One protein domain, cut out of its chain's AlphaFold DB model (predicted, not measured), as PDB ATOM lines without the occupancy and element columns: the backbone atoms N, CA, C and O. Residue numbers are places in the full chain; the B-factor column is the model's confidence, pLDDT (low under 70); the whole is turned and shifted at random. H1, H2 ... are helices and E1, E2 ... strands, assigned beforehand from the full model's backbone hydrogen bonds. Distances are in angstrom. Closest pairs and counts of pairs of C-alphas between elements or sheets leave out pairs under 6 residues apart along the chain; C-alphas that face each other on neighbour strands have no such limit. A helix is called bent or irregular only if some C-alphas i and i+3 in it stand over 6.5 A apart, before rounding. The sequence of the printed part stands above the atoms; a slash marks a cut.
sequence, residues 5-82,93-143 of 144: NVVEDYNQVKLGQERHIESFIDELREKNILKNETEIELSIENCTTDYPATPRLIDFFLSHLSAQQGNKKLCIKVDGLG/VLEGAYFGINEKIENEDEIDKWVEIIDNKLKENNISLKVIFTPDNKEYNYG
ATOM      1  N   ASN A   5     154.941 143.272 198.662       50.12
ATOM      2  CA  ASN A   5     153.867 143.837 199.475       50.12
ATOM      3  C   ASN A   5     154.477 144.919 200.361       50.12
ATOM      4  O   ASN A   5     154.753 144.705 201.536       50.12
ATOM      5  N   VAL A   6     154.745 146.082 199.768       52.75
ATOM      6  CA  VAL A   6     155.519 147.150 200.419       52.75
ATOM      7  C   VAL A   6     154.816 147.639 201.697       52.75
ATOM      8  O   VAL A   6     155.474 148.060 202.642       52.75
ATOM      9  N   VAL A   7     153.482 147.537 201.759       53.06
ATOM     10  CA  VAL A   7     152.676 148.118 202.844       53.06
ATOM     11  C   VAL A   7     152.131 147.110 203.860       53.06
ATOM     12  O   VAL A   7     151.710 147.527 204.930       53.06
ATOM     13  N   GLU A   8     152.207 145.794 203.641       46.97
ATOM     14  CA  GLU A   8     151.832 144.854 204.720       46.97
ATOM     15  C   GLU A   8     152.768 144.979 205.941       46.97
ATOM     16  O   GLU A   8     152.334 144.798 207.078       46.97
ATOM     17  N   ASP A   9     154.021 145.390 205.711       43.88
ATOM     18  CA  ASP A   9     155.037 145.608 206.749       43.88
ATOM     19  C   ASP A   9     154.982 147.009 207.392       43.88
ATOM     20  O   ASP A   9     155.603 147.243 208.436       43.88
ATOM     21  N   TYR A  10     154.230 147.951 206.808       49.78
ATOM     22  CA  TYR A  10     154.041 149.293 207.360       49.78
ATOM     23  C   TYR A  10     152.644 149.410 207.955       49.78
ATOM     24  O   TYR A  10     151.642 149.201 207.285       49.78
ATOM     25  N   ASN A  11     152.554 149.757 209.238       52.66
ATOM     26  CA  ASN A  11     151.262 149.862 209.912       52.66
ATOM     27  C   ASN A  11     150.366 150.871 209.163       52.66
ATOM     28  O   ASN A  11     150.670 152.064 209.184       52.66
ATOM     29  N   GLN A  12     149.297 150.391 208.514       53.91
ATOM     30  CA  GLN A  12     148.411 151.157 207.621       53.91
ATOM     31  C   GLN A  12     147.926 152.468 208.267       53.91
ATOM     32  O   GLN A  12     147.920 153.520 207.638       53.91
ATOM     33  N   VAL A  13     147.677 152.457 209.582       49.91
ATOM     34  CA  VAL A  13     147.287 153.641 210.375       49.91
ATOM     35  C   VAL A  13     148.324 154.777 210.322       49.91
ATOM     36  O   VAL A  13     147.985 155.946 210.493       49.91
ATOM     37  N   LYS A  14     149.607 154.467 210.093       53.69
ATOM     38  CA  LYS A  14     150.664 155.478 209.982       53.69
ATOM     39  C   LYS A  14     150.646 156.173 208.622       53.69
ATOM     40  O   LYS A  14     150.873 157.374 208.603       53.69
ATOM     41  N   LEU A  15     150.338 155.481 207.524       54.50
ATOM     42  CA  LEU A  15     150.436 156.028 206.161       54.50
ATOM     43  C   LEU A  15     149.369 157.077 205.814       54.50
ATOM     44  O   LEU A  15     149.438 157.659 204.738       54.50
ATOM     45  N   GLY A  16     148.429 157.365 206.718       57.38
ATOM     46  CA  GLY A  16     147.628 158.581 206.604       57.38
ATOM     47  C   GLY A  16     148.533 159.821 206.588       57.38
ATOM     48  O   GLY A  16     148.550 160.590 205.639       57.38
ATOM     49  N   GLN A  17     149.383 160.004 207.593       64.56
ATOM     50  CA  GLN A  17     150.047 161.297 207.780       64.56
ATOM     51  C   GLN A  17     151.229 161.511 206.818       64.56
ATOM     52  O   GLN A  17     152.094 160.645 206.698       64.56
ATOM     53  N   GLU A  18     151.348 162.716 206.242       70.88
ATOM     54  CA  GLU A  18     152.416 163.103 205.292       70.88
ATOM     55  C   GLU A  18     153.825 162.738 205.771       70.88
ATOM     56  O   GLU A  18     154.562 162.043 205.075       70.88
ATOM     57  N   ARG A  19     154.156 163.082 207.020       73.31
ATOM     58  CA  ARG A  19     155.442 162.742 207.651       73.31
ATOM     59  C   ARG A  19     155.771 161.243 207.650       73.31
ATOM     60  O   ARG A  19     156.938 160.866 207.667       73.31
ATOM     61  N   HIS A  20     154.759 160.379 207.697       74.25
ATOM     62  CA  HIS A  20     154.957 158.933 207.709       74.25
ATOM     63  C   HIS A  20     155.096 158.379 206.291       74.25
ATOM     64  O   HIS A  20     155.855 157.433 206.115       74.25
ATOM     65  N   ILE A  21     154.431 158.974 205.292       77.00
ATOM     66  CA  ILE A  21     154.703 158.669 203.880       77.00
ATOM     67  C   ILE A  21     156.145 159.037 203.528       77.00
ATOM     68  O   ILE A  21     156.848 158.228 202.930       77.00
ATOM     69  N   GLU A  22     156.612 160.221 203.930       79.50
ATOM     70  CA  GLU A  22     157.997 160.648 203.686       79.50
ATOM     71  C   GLU A  22     158.999 159.711 204.363       79.50
ATOM     72  O   GLU A  22     159.866 159.153 203.695       79.50
ATOM     73  N   SER A  23     158.812 159.445 205.661       80.69
ATOM     74  CA  SER A  23     159.656 158.500 206.399       80.69
ATOM     75  C   SER A  23     159.662 157.107 205.772       80.69
ATOM     76  O   SER A  23     160.681 156.424 205.822       80.69
ATOM     77  N   PHE A  24     158.539 156.669 205.204       80.25
ATOM     78  CA  PHE A  24     158.440 155.383 204.533       80.25
ATOM     79  C   PHE A  24     159.194 155.367 203.202       80.25
ATOM     80  O   PHE A  24     159.957 154.440 202.944       80.25
ATOM     81  N   ILE A  25     159.034 156.399 202.371       83.44
ATOM     82  CA  ILE A  25     159.781 156.540 201.112       83.44
ATOM     83  C   ILE A  25     161.289 156.578 201.384       83.44
ATOM     84  O   ILE A  25     162.055 155.909 200.685       83.44
ATOM     85  N   ASP A  26     161.716 157.325 202.400       84.44
ATOM     86  CA  ASP A  26     163.121 157.398 202.794       84.44
ATOM     87  C   ASP A  26     163.633 156.039 203.273       84.44
ATOM     88  O   ASP A  26     164.689 155.594 202.831       84.44
ATOM     89  N   GLU A  27     162.849 155.306 204.062       82.06
ATOM     90  CA  GLU A  27     163.193 153.947 204.473       82.06
ATOM     91  C   GLU A  27     163.333 152.989 203.276       82.06
ATOM     92  O   GLU A  27     164.292 152.214 203.217       82.06
ATOM     93  N   LEU A  28     162.427 153.058 202.291       81.44
ATOM     94  CA  LEU A  28     162.509 152.257 201.062       81.44
ATOM     95  C   LEU A  28     163.788 152.558 200.270       81.44
ATOM     96  O   LEU A  28     164.408 151.632 199.731       81.44
ATOM     97  N   ARG A  29     164.195 153.833 200.224       82.44
ATOM     98  CA  ARG A  29     165.436 154.288 199.580       82.44
ATOM     99  C   ARG A  29     166.674 153.828 200.344       82.44
ATOM    100  O   ARG A  29     167.555 153.214 199.748       82.44
ATOM    101  N   GLU A  30     166.738 154.089 201.648       84.06
ATOM    102  CA  GLU A  30     167.884 153.763 202.505       84.06
ATOM    103  C   GLU A  30     168.139 152.258 202.571       84.06
ATOM    104  O   GLU A  30     169.281 151.803 202.470       84.06
ATOM    105  N   LYS A  31     167.069 151.465 202.688       78.12
ATOM    106  CA  LYS A  31     167.156 150.001 202.712       78.12
ATOM    107  C   LYS A  31     167.324 149.388 201.323       78.12
ATOM    108  O   LYS A  31     167.530 148.178 201.227       78.12
ATOM    109  N   ASN A  32     167.265 150.201 200.264       75.62
ATOM    110  CA  ASN A  32     167.345 149.770 198.872       75.62
ATOM    111  C   ASN A  32     166.384 148.597 198.591       75.62
ATOM    112  O   ASN A  32     166.783 147.567 198.041       75.62
ATOM    113  N   ILE A  33     165.140 148.739 199.072       77.38
ATOM    114  CA  ILE A  33     164.091 147.713 198.964       77.38
ATOM    115  C   ILE A  33     163.633 147.582 197.512       77.38
ATOM    116  O   ILE A  33     163.407 146.471 197.048       77.38
ATOM    117  N   LEU A  34     163.551 148.710 196.801       77.56
ATOM    118  CA  LEU A  34     163.203 148.768 195.387       77.56
ATOM    119  C   LEU A  34     164.476 148.878 194.539       77.56
ATOM    120  O   LEU A  34     165.062 149.955 194.416       77.56
ATOM    121  N   LYS A  35     164.908 147.766 193.950       80.19
ATOM    122  CA  LYS A  35     166.038 147.675 193.021       80.19
ATOM    123  C   LYS A  35     165.551 147.580 191.580       80.19
ATOM    124  O   LYS A  35     165.670 148.535 190.814       80.19
ATOM    125  N   ASN A  36     165.010 146.418 191.222       82.69
ATOM    126  CA  ASN A  36     164.734 146.019 189.840       82.69
ATOM    127  C   ASN A  36     163.282 145.547 189.673       82.69
ATOM    128  O   ASN A  36     162.963 144.787 188.753       82.69
ATOM    129  N   GLU A  37     162.420 145.887 190.624       85.19
ATOM    130  CA  GLU A  37     161.060 145.393 190.676       85.19
ATOM    131  C   GLU A  37     160.226 146.023 189.579       85.19
ATOM    132  O   GLU A  37     160.090 147.233 189.456       85.19
ATOM    133  N   THR A  38     159.648 145.154 188.766       88.62
ATOM    134  CA  THR A  38     158.754 145.519 187.670       88.62
ATOM    135  C   THR A  38     157.291 145.326 188.047       88.62
ATOM    136  O   THR A  38     156.412 145.719 187.290       88.62
ATOM    137  N   GLU A  39     157.005 144.750 189.214       90.44
ATOM    138  CA  GLU A  39     155.651 144.507 189.705       90.44
ATOM    139  C   GLU A  39     155.562 144.922 191.176       90.44
ATOM    140  O   GLU A  39     156.340 144.453 192.005       90.44
ATOM    141  N   ILE A  40     154.630 145.822 191.492       87.69
ATOM    142  CA  ILE A  40     154.437 146.371 192.839       87.69
ATOM    143  C   ILE A  40     152.967 146.248 193.226       87.69
ATOM    144  O   ILE A  40     152.080 146.608 192.447       87.69
ATOM    145  N   GLU A  41     152.723 145.769 194.445       87.00
ATOM    146  CA  GLU A  41     151.403 145.760 195.065       87.00
ATOM    147  C   GLU A  41     151.395 146.692 196.283       87.00
ATOM    148  O   GLU A  41     152.226 146.600 197.188       87.00
ATOM    149  N   LEU A  42     150.444 147.621 196.280       81.50
ATOM    150  CA  LEU A  42     150.267 148.661 197.277       81.50
ATOM    151  C   LEU A  42     148.857 148.549 197.860       81.50
ATOM    152  O   LEU A  42     147.886 148.749 197.140       81.50
ATOM    153  N   SER A  43     148.720 148.272 199.157       79.25
ATOM    154  CA  SER A  43     147.443 148.461 199.859       79.25
ATOM    155  C   SER A  43     147.524 149.718 200.707       79.25
ATOM    156  O   SER A  43     148.389 149.829 201.562       79.25
ATOM    157  N   ILE A  44     146.636 150.668 200.450       75.81
ATOM    158  CA  ILE A  44     146.462 151.914 201.212       75.81
ATOM    159  C   ILE A  44     145.049 151.983 201.796       75.81
ATOM    160  O   ILE A  44     144.505 153.057 202.049       75.81
ATOM    161  N   GLU A  45     144.448 150.817 202.014       74.81
ATOM    162  CA  GLU A  45     143.191 150.691 202.736       74.81
ATOM    163  C   GLU A  45     143.354 151.266 204.150       74.81
ATOM    164  O   GLU A  45     144.399 151.112 204.788       74.81
ATOM    165  N   ASN A  46     142.331 151.959 204.642       67.62
ATOM    166  CA  ASN A  46     142.305 152.685 205.907       67.62
ATOM    167  C   ASN A  46     143.318 153.848 206.008       67.62
ATOM    168  O   ASN A  46     143.469 154.426 207.084       67.62
ATOM    169  N   CYS A  47     144.007 154.207 204.915       62.66
ATOM    170  CA  CYS A  47     144.955 155.332 204.860       62.66
ATOM    171  C   CYS A  47     144.326 156.601 204.255       62.66
ATOM    172  O   CYS A  47     144.979 157.633 204.125       62.66
ATOM    173  N   THR A  48     143.054 156.528 203.870       57.78
ATOM    174  CA  THR A  48     142.346 157.503 203.032       57.78
ATOM    175  C   THR A  48     141.928 158.799 203.725       57.78
ATOM    176  O   THR A  48     141.372 159.693 203.082       57.78
ATOM    177  N   THR A  49     142.208 158.941 205.022       51.97
ATOM    178  CA  THR A  49     141.825 160.122 205.810       51.97
ATOM    179  C   THR A  49     142.748 161.326 205.643       51.97
ATOM    180  O   THR A  49     142.313 162.436 205.927       51.97
ATOM    181  N   ASP A  50     143.973 161.146 205.148       53.12
ATOM    182  CA  ASP A  50     144.985 162.208 205.114       53.12
ATOM    183  C   ASP A  50     145.488 162.445 203.678       53.12
ATOM    184  O   ASP A  50     146.606 162.136 203.258       53.12
ATOM    185  N   TYR A  51     144.604 163.062 202.905       53.53
ATOM    186  CA  TYR A  51     144.979 163.842 201.736       53.53
ATOM    187  C   TYR A  51     145.888 165.004 202.201       53.53
ATOM    188  O   TYR A  51     145.444 165.756 203.076       53.53
ATOM    189  N   PRO A  52     147.145 165.144 201.712       59.19
ATOM    190  CA  PRO A  52     147.601 164.861 200.343       59.19
ATOM    191  C   PRO A  52     148.805 163.900 200.193       59.19
ATOM    192  O   PRO A  52     149.545 163.946 199.210       59.19
ATOM    193  N   ALA A  53     149.057 163.020 201.158       68.44
ATOM    194  CA  ALA A  53     150.298 162.242 201.166       68.44
ATOM    195  C   ALA A  53     150.285 161.018 200.224       68.44
ATOM    196  O   ALA A  53     151.318 160.614 199.687       68.44
ATOM    197  N   THR A  54     149.108 160.432 199.993       74.31
ATOM    198  CA  THR A  54     148.915 159.226 199.171       74.31
ATOM    199  C   THR A  54     149.354 159.379 197.701       74.31
ATOM    200  O   THR A  54     150.064 158.493 197.220       74.31
ATOM    201  N   PRO A  55     149.027 160.478 196.991       78.62
ATOM    202  CA  PRO A  55     149.524 160.723 195.635       78.62
ATOM    203  C   PRO A  55     151.055 160.684 195.521       78.62
ATOM    204  O   PRO A  55     151.587 160.062 194.604       78.62
ATOM    205  N   ARG A  56     151.790 161.248 196.495       80.31
ATOM    206  CA  ARG A  56     153.269 161.226 196.495       80.31
ATOM    207  C   ARG A  56     153.844 159.812 196.567       80.31
ATOM    208  O   ARG A  56     154.868 159.527 195.946       80.31
ATOM    209  N   LEU A  57     153.202 158.927 197.330       81.81
ATOM    210  CA  LEU A  57     153.614 157.528 197.419       81.81
ATOM    211  C   LEU A  57     153.421 156.808 196.076       81.81
ATOM    212  O   LEU A  57     154.294 156.059 195.637       81.81
ATOM    213  N   ILE A  58     152.296 157.062 195.406       85.94
ATOM    214  CA  ILE A  58     151.991 156.496 194.088       85.94
ATOM    215  C   ILE A  58     152.996 157.002 193.048       85.94
ATOM    216  O   ILE A  58     153.570 156.201 192.311       85.94
ATOM    217  N   ASP A  59     153.284 158.301 193.051       88.31
ATOM    218  CA  ASP A  59     154.304 158.936 192.215       88.31
ATOM    219  C   ASP A  59     155.684 158.300 192.374       88.31
ATOM    220  O   ASP A  59     156.382 158.054 191.386       88.31
ATOM    221  N   PHE A  60     156.087 158.021 193.616       88.12
ATOM    222  CA  PHE A  60     157.350 157.357 193.909       88.12
ATOM    223  C   PHE A  60     157.423 155.974 193.246       88.12
ATOM    224  O   PHE A  60     158.411 155.673 192.569       88.12
ATOM    225  N   PHE A  61     156.372 155.158 193.367       89.88
ATOM    226  CA  PHE A  61     156.331 153.836 192.735       89.88
ATOM    227  C   PHE A  61     156.244 153.907 191.209       89.88
ATOM    228  O   PHE A  61     156.943 153.157 190.530       89.88
ATOM    229  N   LEU A  62     155.443 154.817 190.651       92.50
ATOM    230  CA  LEU A  62     155.354 155.016 189.202       92.50
ATOM    231  C   LEU A  62     156.688 155.485 188.610       92.50
ATOM    232  O   LEU A  62     157.104 154.996 187.558       92.50
ATOM    233  N   SER A  63     157.399 156.371 189.310       92.38
ATOM    234  CA  SER A  63     158.741 156.824 188.923       92.38
ATOM    235  C   SER A  63     159.760 155.687 188.981       92.38
ATOM    236  O   SER A  63     160.554 155.529 188.054       92.38
ATOM    237  N   HIS A  64     159.714 154.862 190.035       91.50
ATOM    238  CA  HIS A  64     160.551 153.668 190.130       91.50
ATOM    239  C   HIS A  64     160.291 152.715 188.961       91.50
ATOM    240  O   HIS A  64     161.232 152.334 188.270       91.50
ATOM    241  N   LEU A  65     159.023 152.365 188.711       92.50
ATOM    242  CA  LEU A  65     158.642 151.464 187.627       92.50
ATOM    243  C   LEU A  65     159.054 152.030 186.268       92.50
ATOM    244  O   LEU A  65     159.647 151.309 185.479       92.50
ATOM    245  N   SER A  66     158.825 153.315 185.999       94.25
ATOM    246  CA  SER A  66     159.223 153.970 184.742       94.25
ATOM    247  C   SER A  66     160.715 153.794 184.416       94.25
ATOM    248  O   SER A  66     161.067 153.605 183.252       94.25
ATOM    249  N   ALA A  67     161.584 153.756 185.433       93.12
ATOM    250  CA  ALA A  67     163.019 153.529 185.257       93.12
ATOM    251  C   ALA A  67     163.388 152.072 184.903       93.12
ATOM    252  O   ALA A  67     164.509 151.813 184.460       93.12
ATOM    253  N   GLN A  68     162.469 151.117 185.078       91.88
ATOM    254  CA  GLN A  68     162.701 149.701 184.796       91.88
ATOM    255  C   GLN A  68     162.425 149.344 183.330       91.88
ATOM    256  O   GLN A  68     161.577 149.930 182.651       91.88
ATOM    257  N   GLN A  69     163.113 148.313 182.837       92.25
ATOM    258  CA  GLN A  69     162.884 147.765 181.498       92.25
ATOM    259  C   GLN A  69     161.741 146.738 181.478       92.25
ATOM    260  O   GLN A  69     161.421 146.117 182.487       92.25
ATOM    261  N   GLY A  70     161.163 146.515 180.294       90.75
ATOM    262  CA  GLY A  70     160.120 145.507 180.075       90.75
ATOM    263  C   GLY A  70     158.710 145.998 180.399       90.75
ATOM    264  O   GLY A  70     158.459 147.201 180.395       90.75
ATOM    265  N   ASN A  71     157.798 145.054 180.640       92.38
ATOM    266  CA  ASN A  71     156.427 145.333 181.071       92.38
ATOM    267  C   ASN A  71     156.392 145.489 182.588       92.38
ATOM    268  O   ASN A  71     156.983 144.675 183.299       92.38
ATOM    269  N   LYS A  72     155.675 146.502 183.066       94.12
ATOM    270  CA  LYS A  72     155.575 146.842 184.484       94.12
ATOM    271  C   LYS A  72     154.137 146.812 184.963       94.12
ATOM    272  O   LYS A  72     153.225 147.086 184.187       94.12
ATOM    273  N   LYS A  73     153.933 146.511 186.241       94.38
ATOM    274  CA  LYS A  73     152.606 146.481 186.856       94.38
ATOM    275  C   LYS A  73     152.601 147.196 188.193       94.38
ATOM    276  O   LYS A  73     153.451 146.936 189.041       94.38
ATOM    277  N   LEU A  74     151.595 148.035 188.388       92.31
ATOM    278  CA  LEU A  74     151.253 148.595 189.685       92.31
ATOM    279  C   LEU A  74     149.829 148.164 190.033       92.31
ATOM    280  O   LEU A  74     148.902 148.403 189.263       92.31
ATOM    281  N   CYS A  75     149.655 147.519 191.181       90.44
ATOM    282  CA  CYS A  75     148.343 147.204 191.730       90.44
ATOM    283  C   CYS A  75     148.137 148.008 193.010       90.44
ATOM    284  O   CYS A  75     148.951 147.915 193.924       90.44
ATOM    285  N   ILE A  76     147.055 148.777 193.086       86.44
ATOM    286  CA  ILE A  76     146.714 149.606 194.243       86.44
ATOM    287  C   ILE A  76     145.377 149.135 194.810       86.44
ATOM    288  O   ILE A  76     144.397 149.052 194.076       86.44
ATOM    289  N   LYS A  77     145.316 148.847 196.108       84.25
ATOM    290  CA  LYS A  77     144.080 148.584 196.853       84.25
ATOM    291  C   LYS A  77     143.749 149.805 197.705       84.25
ATOM    292  O   LYS A  77     144.590 150.243 198.489       84.25
ATOM    293  N   VAL A  78     142.553 150.355 197.524       80.94
ATOM    294  CA  VAL A  78     142.033 151.537 198.228       80.94
ATOM    295  C   VAL A  78     140.640 151.240 198.760       80.94
ATOM    296  O   VAL A  78     139.837 150.626 198.060       80.94
ATOM    297  N   ASP A  79     140.332 151.729 199.953       77.69
ATOM    298  CA  ASP A  79     138.978 151.760 200.500       77.69
ATOM    299  C   ASP A  79     138.382 153.170 200.367       77.69
ATOM    300  O   ASP A  79     139.102 154.162 200.293       77.69
ATOM    301  N   GLY A  80     137.058 153.306 200.307       68.12
ATOM    302  CA  GLY A  80     136.447 154.636 200.285       68.12
ATOM    303  C   GLY A  80     134.923 154.638 200.223       68.12
ATOM    304  O   GLY A  80     134.275 153.606 200.054       68.12
ATOM    305  N   LEU A  81     134.341 155.837 200.314       59.38
ATOM    306  CA  LEU A  81     132.900 156.087 200.202       59.38
ATOM    307  C   LEU A  81     132.634 157.103 199.072       59.38
ATOM    308  O   LEU A  81     133.331 158.107 198.985       59.38
ATOM    309  N   GLY A  82     131.610 156.889 198.230       60.94
ATOM    310  CA  GLY A  82     131.149 157.877 197.228       60.94
ATOM    311  C   GLY A  82     131.439 157.542 195.754       60.94
ATOM    312  O   GLY A  82     131.551 156.367 195.394       60.94
ATOM    313  N   VAL A  93     145.949 161.787 190.843       67.88
ATOM    314  CA  VAL A  93     146.180 163.016 190.076       67.88
ATOM    315  C   VAL A  93     146.529 164.202 190.958       67.88
ATOM    316  O   VAL A  93     147.438 164.950 190.609       67.88
ATOM    317  N   LEU A  94     145.831 164.431 192.077       62.25
ATOM    318  CA  LEU A  94     146.106 165.652 192.827       62.25
ATOM    319  C   LEU A  94     147.438 165.561 193.544       62.25
ATOM    320  O   LEU A  94     147.684 164.632 194.296       62.25
ATOM    321  N   GLU A  95     148.278 166.568 193.317       58.97
ATOM    322  CA  GLU A  95     149.632 166.674 193.874       58.97
ATOM    323  C   GLU A  95     150.616 165.599 193.379       58.97
ATOM    324  O   GLU A  95     151.788 165.631 193.754       58.97
ATOM    325  N   GLY A  96     150.171 164.702 192.490       63.38
ATOM    326  CA  GLY A  96     151.024 163.788 191.740       63.38
ATOM    327  C   GLY A  96     151.686 164.505 190.561       63.38
ATOM    328  O   GLY A  96     151.038 164.909 189.597       63.38
ATOM    329  N   ALA A  97     153.003 164.652 190.613       77.50
ATOM    330  CA  ALA A  97     153.823 165.175 189.533       77.50
ATOM    331  C   ALA A  97     154.000 164.176 188.376       77.50
ATOM    332  O   ALA A  97     154.310 164.606 187.262       77.50
ATOM    333  N   TYR A  98     153.806 162.866 188.591       86.88
ATOM    334  CA  TYR A  98     154.103 161.847 187.572       86.88
ATOM    335  C   TYR A  98     153.308 162.041 186.271       86.88
ATOM    336  O   TYR A  98     153.863 161.958 185.168       86.88
ATOM    337  N   PHE A  99     152.013 162.345 186.390       86.12
ATOM    338  CA  PHE A  99     151.131 162.582 185.245       86.12
ATOM    339  C   PHE A  99     151.189 164.023 184.718       86.12
ATOM    340  O   PHE A  99     150.678 164.294 183.634       86.12
ATOM    341  N   GLY A 100     151.830 164.946 185.447       80.44
ATOM    342  CA  GLY A 100     151.937 166.355 185.060       80.44
ATOM    343  C   GLY A 100     150.605 167.112 185.086       80.44
ATOM    344  O   GLY A 100     150.446 168.099 184.366       80.44
ATOM    345  N   ILE A 101     149.644 166.649 185.887       77.00
ATOM    346  CA  ILE A 101     148.317 167.247 186.005       77.00
ATOM    347  C   ILE A 101     148.291 168.144 187.245       77.00
ATOM    348  O   ILE A 101     148.421 167.673 188.367       77.00
ATOM    349  N   ASN A 102     148.098 169.446 187.037       70.50
ATOM    350  CA  ASN A 102     148.078 170.441 188.119       70.50
ATOM    351  C   ASN A 102     146.671 170.996 188.402       70.50
ATOM    352  O   ASN A 102     146.505 171.869 189.252       70.50
ATOM    353  N   GLU A 103     145.668 170.534 187.658       70.94
ATOM    354  CA  GLU A 103     144.282 170.991 187.752       70.94
ATOM    355  C   GLU A 103     143.506 170.072 188.704       70.94
ATOM    356  O   GLU A 103     143.698 168.854 188.705       70.94
ATOM    357  N   LYS A 104     142.628 170.650 189.533       69.06
ATOM    358  CA  LYS A 104     141.693 169.852 190.332       69.06
ATOM    359  C   LYS A 104     140.585 169.341 189.423       69.06
ATOM    360  O   LYS A 104     140.095 170.080 188.580       69.06
ATOM    361  N   ILE A 105     140.165 168.101 189.645       71.31
ATOM    362  CA  ILE A 105     139.011 167.521 188.960       71.31
ATOM    363  C   ILE A 105     137.762 168.055 189.652       71.31
ATOM    364  O   ILE A 105     137.434 167.620 190.757       71.31
ATOM    365  N   GLU A 106     137.107 169.036 189.041       69.00
ATOM    366  CA  GLU A 106     135.937 169.687 189.640       69.00
ATOM    367  C   GLU A 106     134.620 169.044 189.191       69.00
ATOM    368  O   GLU A 106     133.654 169.052 189.954       69.00
ATOM    369  N   ASN A 107     134.584 168.441 187.994       71.25
ATOM    370  CA  ASN A 107     133.358 167.931 187.374       71.25
ATOM    371  C   ASN A 107     133.547 166.553 186.716       71.25
ATOM    372  O   ASN A 107     134.634 166.209 186.252       71.25
ATOM    373  N   GLU A 108     132.459 165.778 186.628       73.88
ATOM    374  CA  GLU A 108     132.445 164.448 185.993       73.88
ATOM    375  C   GLU A 108     132.785 164.493 184.495       73.88
ATOM    376  O   GLU A 108     133.434 163.579 183.993       73.88
ATOM    377  N   ASP A 109     132.434 165.575 183.797       78.19
ATOM    378  CA  ASP A 109     132.685 165.739 182.356       78.19
ATOM    379  C   ASP A 109     134.184 165.778 181.998       78.19
ATOM    380  O   ASP A 109     134.563 165.584 180.844       78.19
ATOM    381  N   GLU A 110     135.060 166.019 182.977       77.31
ATOM    382  CA  GLU A 110     136.512 166.052 182.777       77.31
ATOM    383  C   GLU A 110     137.178 164.686 182.978       77.31
ATOM    384  O   GLU A 110     138.354 164.523 182.648       77.31
ATOM    385  N   ILE A 111     136.449 163.695 183.508       82.00
ATOM    386  CA  ILE A 111     136.981 162.361 183.825       82.00
ATOM    387  C   ILE A 111     137.657 161.744 182.603       82.00
ATOM    388  O   ILE A 111     138.785 161.272 182.720       82.00
ATOM    389  N   ASP A 112     137.015 161.791 181.436       85.19
ATOM    390  CA  ASP A 112     137.534 161.161 180.219       85.19
ATOM    391  C   ASP A 112     138.882 161.762 179.788       85.19
ATOM    392  O   ASP A 112     139.808 161.021 179.457       85.19
ATOM    393  N   LYS A 113     139.037 163.091 179.891       86.00
ATOM    394  CA  LYS A 113     140.305 163.797 179.623       86.00
ATOM    395  C   LYS A 113     141.410 163.309 180.563       86.00
ATOM    396  O   LYS A 113     142.537 163.069 180.131       86.00
ATOM    397  N   TRP A 114     141.110 163.174 181.853       84.62
ATOM    398  CA  TRP A 114     142.097 162.742 182.845       84.62
ATOM    399  C   TRP A 114     142.483 161.279 182.680       84.62
ATOM    400  O   TRP A 114     143.668 160.949 182.738       84.62
ATOM    401  N   VAL A 115     141.499 160.421 182.414       87.62
ATOM    402  CA  VAL A 115     141.728 159.013 182.091       87.62
ATOM    403  C   VAL A 115     142.625 158.900 180.863       87.62
ATOM    404  O   VAL A 115     143.598 158.159 180.924       87.62
ATOM    405  N   GLU A 116     142.375 159.671 179.800       89.69
ATOM    406  CA  GLU A 116     143.206 159.671 178.591       89.69
ATOM    407  C   GLU A 116     144.665 160.063 178.879       89.69
ATOM    408  O   GLU A 116     145.590 159.388 178.423       89.69
ATOM    409  N   ILE A 117     144.896 161.118 179.670       88.94
ATOM    410  CA  ILE A 117     146.252 161.553 180.048       88.94
ATOM    411  C   ILE A 117     146.980 160.454 180.837       88.94
ATOM    412  O   ILE A 117     148.130 160.132 180.526       88.94
ATOM    413  N   ILE A 118     146.310 159.866 181.833       90.00
ATOM    414  CA  ILE A 118     146.857 158.774 182.647       90.00
ATOM    415  C   ILE A 118     147.194 157.571 181.762       90.00
ATOM    416  O   ILE A 118     148.309 157.050 181.830       90.00
ATOM    417  N   ASP A 119     146.265 157.158 180.898       92.75
ATOM    418  CA  ASP A 119     146.428 156.001 180.018       92.75
ATOM    419  C   ASP A 119     147.614 156.165 179.074       92.75
ATOM    420  O   ASP A 119     148.454 155.268 178.967       92.75
ATOM    421  N   ASN A 120     147.704 157.321 178.415       93.00
ATOM    422  CA  ASN A 120     148.782 157.621 177.484       93.00
ATOM    423  C   ASN A 120     150.134 157.600 178.200       93.00
ATOM    424  O   ASN A 120     151.066 156.940 177.736       93.00
ATOM    425  N   LYS A 121     150.228 158.233 179.377       93.56
ATOM    426  CA  LYS A 121     151.475 158.271 180.148       93.56
ATOM    427  C   LYS A 121     151.926 156.880 180.591       93.56
ATOM    428  O   LYS A 121     153.114 156.563 180.520       93.56
ATOM    429  N   LEU A 122     150.995 156.039 181.035       95.12
ATOM    430  CA  LEU A 122     151.290 154.667 181.447       95.12
ATOM    431  C   LEU A 122     151.713 153.790 180.258       95.12
ATOM    432  O   LEU A 122     152.696 153.053 180.371       95.12
ATOM    433  N   LYS A 123     151.053 153.934 179.099       95.19
ATOM    434  CA  LYS A 123     151.406 153.242 177.843       95.19
ATOM    435  C   LYS A 123     152.800 153.610 177.355       95.19
ATOM    436  O   LYS A 123     153.591 152.714 177.073       95.19
ATOM    437  N   GLU A 124     153.141 154.900 177.333       95.25
ATOM    438  CA  GLU A 124     154.491 155.381 176.995       95.25
ATOM    439  C   GLU A 124     155.578 154.723 177.856       95.25
ATOM    440  O   GLU A 124     156.690 154.469 177.393       95.25
ATOM    441  N   ASN A 125     155.244 154.418 179.110       95.25
ATOM    442  CA  ASN A 125     156.158 153.825 180.076       95.25
ATOM    443  C   ASN A 125     156.062 152.296 180.171       95.25
ATOM    444  O   ASN A 125     156.810 151.708 180.954       95.25
ATOM    445  N   ASN A 126     155.211 151.634 179.379       96.06
ATOM    446  CA  ASN A 126     154.905 150.198 179.470       96.06
ATOM    447  C   ASN A 126     154.487 149.756 180.887       96.06
ATOM    448  O   ASN A 126     154.955 148.726 181.387       96.06
ATOM    449  N   ILE A 127     153.657 150.557 181.559       96.50
ATOM    450  CA  ILE A 127     153.118 150.274 182.894       96.50
ATOM    451  C   ILE A 127     151.626 149.971 182.767       96.50
ATOM    452  O   ILE A 127     150.879 150.774 182.226       96.50
ATOM    453  N   SER A 128     151.176 148.850 183.324       95.75
ATOM    454  CA  SER A 128     149.755 148.584 183.550       95.75
ATOM    455  C   SER A 128     149.406 148.884 185.004       95.75
ATOM    456  O   SER A 128     150.016 148.333 185.923       95.75
ATOM    457  N   LEU A 129     148.421 149.750 185.219       93.75
ATOM    458  CA  LEU A 129     147.935 150.122 186.543       93.75
ATOM    459  C   LEU A 129     146.565 149.496 186.783       93.75
ATOM    460  O   LEU A 129     145.641 149.684 185.995       93.75
ATOM    461  N   LYS A 130     146.423 148.802 187.908       92.69
ATOM    462  CA  LYS A 130     145.155 148.278 188.409       92.69
ATOM    463  C   LYS A 130     144.840 148.921 189.752       92.69
ATOM    464  O   LYS A 130     145.631 148.811 190.681       92.69
ATOM    465  N   VAL A 131     143.676 149.545 189.876       88.94
ATOM    466  CA  VAL A 131     143.154 150.067 191.143       88.94
ATOM    467  C   VAL A 131     141.942 149.239 191.554       88.94
ATOM    468  O   VAL A 131     140.968 149.142 190.810       88.94
ATOM    469  N   ILE A 132     142.010 148.631 192.734       87.81
ATOM    470  CA  ILE A 132     140.947 147.835 193.341       87.81
ATOM    471  C   ILE A 132     140.316 148.677 194.443       87.81
ATOM    472  O   ILE A 132     140.960 148.983 195.445       87.81
ATOM    473  N   PHE A 133     139.053 149.043 194.245       84.25
ATOM    474  CA  PHE A 133     138.270 149.802 195.209       84.25
ATOM    475  C   PHE A 133     137.448 148.858 196.094       84.25
ATOM    476  O   PHE A 133     136.530 148.188 195.602       84.25
ATOM    477  N   THR A 134     137.763 148.808 197.386       79.75
ATOM    478  CA  THR A 134     137.074 148.003 198.403       79.75
ATOM    479  C   THR A 134     136.009 148.843 199.134       79.75
ATOM    480  O   THR A 134     136.100 150.073 199.165       79.75
ATOM    481  N   PRO A 135     134.923 148.226 199.652       75.31
ATOM    482  CA  PRO A 135     134.664 146.782 199.767       75.31
ATOM    483  C   PRO A 135     134.109 146.107 198.500       75.31
ATOM    484  O   PRO A 135     134.077 144.882 198.428       75.31
ATOM    485  N   ASP A 136     133.697 146.868 197.486       80.94
ATOM    486  CA  ASP A 136     132.966 146.315 196.332       80.94
ATOM    487  C   ASP A 136     133.846 145.552 195.325       80.94
ATOM    488  O   ASP A 136     133.339 145.055 194.320       80.94
ATOM    489  N   ASN A 137     135.161 145.483 195.567       82.62
ATOM    490  CA  ASN A 137     136.166 144.894 194.677       82.62
ATOM    491  C   ASN A 137     136.050 145.400 193.231       82.62
ATOM    492  O   ASN A 137     136.266 144.655 192.274       82.62
ATOM    493  N   LYS A 138     135.677 146.675 193.059       86.56
ATOM    494  CA  LYS A 138     135.550 147.266 191.725       86.56
ATOM    495  C   LYS A 138     136.938 147.584 191.191       86.56
ATOM    496  O   LYS A 138     137.705 148.286 191.845       86.56
ATOM    497  N   GLU A 139     137.227 147.100 189.991       89.94
ATOM    498  CA  GLU A 139     138.524 147.278 189.346       89.94
ATOM    499  C   GLU A 139     138.487 148.422 188.331       89.94
ATOM    500  O   GLU A 139     137.563 148.525 187.522       89.94
ATOM    501  N   TYR A 140     139.525 149.249 188.362       88.88
ATOM    502  CA  TYR A 140     139.818 150.267 187.363       88.88
ATOM    503  C   TYR A 140     141.193 149.970 186.797       88.88
ATOM    504  O   TYR A 140     142.142 149.762 187.550       88.88
ATOM    505  N   ASN A 141     141.287 149.914 185.476       91.38
ATOM    506  CA  ASN A 141     142.510 149.538 184.796       91.38
ATOM    507  C   ASN A 141     142.931 150.662 183.859       91.38
ATOM    508  O   ASN A 141     142.088 151.200 183.144       91.38
ATOM    509  N   TYR A 142     144.223 150.966 183.867       91.38
ATOM    510  CA  TYR A 142     144.833 152.007 183.053       91.38
ATOM    511  C   TYR A 142     146.130 151.494 182.426       91.38
ATOM    512  O   TYR A 142     146.805 150.623 182.986       91.38
ATOM    513  N   GLY A 143     146.500 152.047 181.275       90.12
ATOM    514  CA  GLY A 143     147.746 151.695 180.592       90.12
ATOM    515  C   GLY A 143     147.737 150.308 179.932       90.12
ATOM    516  O   GLY A 143     148.790 149.677 179.821       90.12
TER     517      GLY A 143
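AT A GLANCE: This is residues 5 to 82 and 93 to 143 of the 144 residues of an uncharacterized protein of bioreactor metagenome (UniProt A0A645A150). A four-stranded sheet has H2 lying lengthwise over one face and H3 on that face at the E4 side, while the other face has no named helix; H1 packs beside H2, off the sheet. Residues 106 to 113, of which 108 to 113 belong to H3, stick out. The 129 printed residues include three named helices and four named strands, along the chain H1 E1 H2 E2 H3 E3 E4; the mixed sheet runs E1 E2 E3 E4, and the class is mixed. The whole is compact, radius of gyration of the C-alphas 14.4 A, spanning 42 by 34 by 28 A.

HOW THE PARTS SIT: Start at H1, residues 18 to 30; it touches H2, residues 53 to 66, closest at C-alphas Glu 18 and Ala 53, 4.7 A, at a shallow tilt of 26 degrees, the same way. E1, residues 39 to 43, is parallel to E2, residues 72 to 79; N 40 and O 73 are 2.9 A apart. E1, H2 and E2 form a strand-helix-strand unit, parallel neighbour strands with a helix between, its crossover right-handed. H2 lies over E2 at a height over the sheet of 9.9 A; H2 and the sheet E1 E2 E3 E4 are two layers, a helix on one face of a sheet. E3, residues 127 to 134, is parallel to E2, with N 130 and O 74 2.9 A apart, and forms an antiparallel hairpin with E4, residues 138 to 142; N 131 and O 140 are 2.8 A apart. H3, residues 108 to 124, is on the same face as H2, over none of the strands, only just above the sheet's level at 4.4 A; its closest C-alphas to E4 are Asp 119 and Tyr 142, 5.3 A. In H1 and H2 every O i to N i+4 pair is within hydrogen-bond range, in H3 11 of 13.

IN THESE COORDINATES: Find C-alpha 18 at (152.416, 163.103, 205.292), where H1 begins its 18.3 A; H2 covers 20.4 A, E2 23.6 A and E3 22.4 A, E1 and E4 13.6 A each. H3, 25.5 A, is irregular, C-alphas 109 and 112 being 7.0 A apart. E4 ends at C-alpha 142, (144.833, 152.007, 183.053).

THE WHOLE: The C-alphas farthest apart, Lys 31 and Asp 109, are 43.0 A apart. Residues 83 to 92 are not printed; C-alphas 82 and 93 are 17.4 A apart across the cut. Of the links printed whole, none is long. Confidence is under 70 in 30 residues, among them 5 to 17 and 46 to 53.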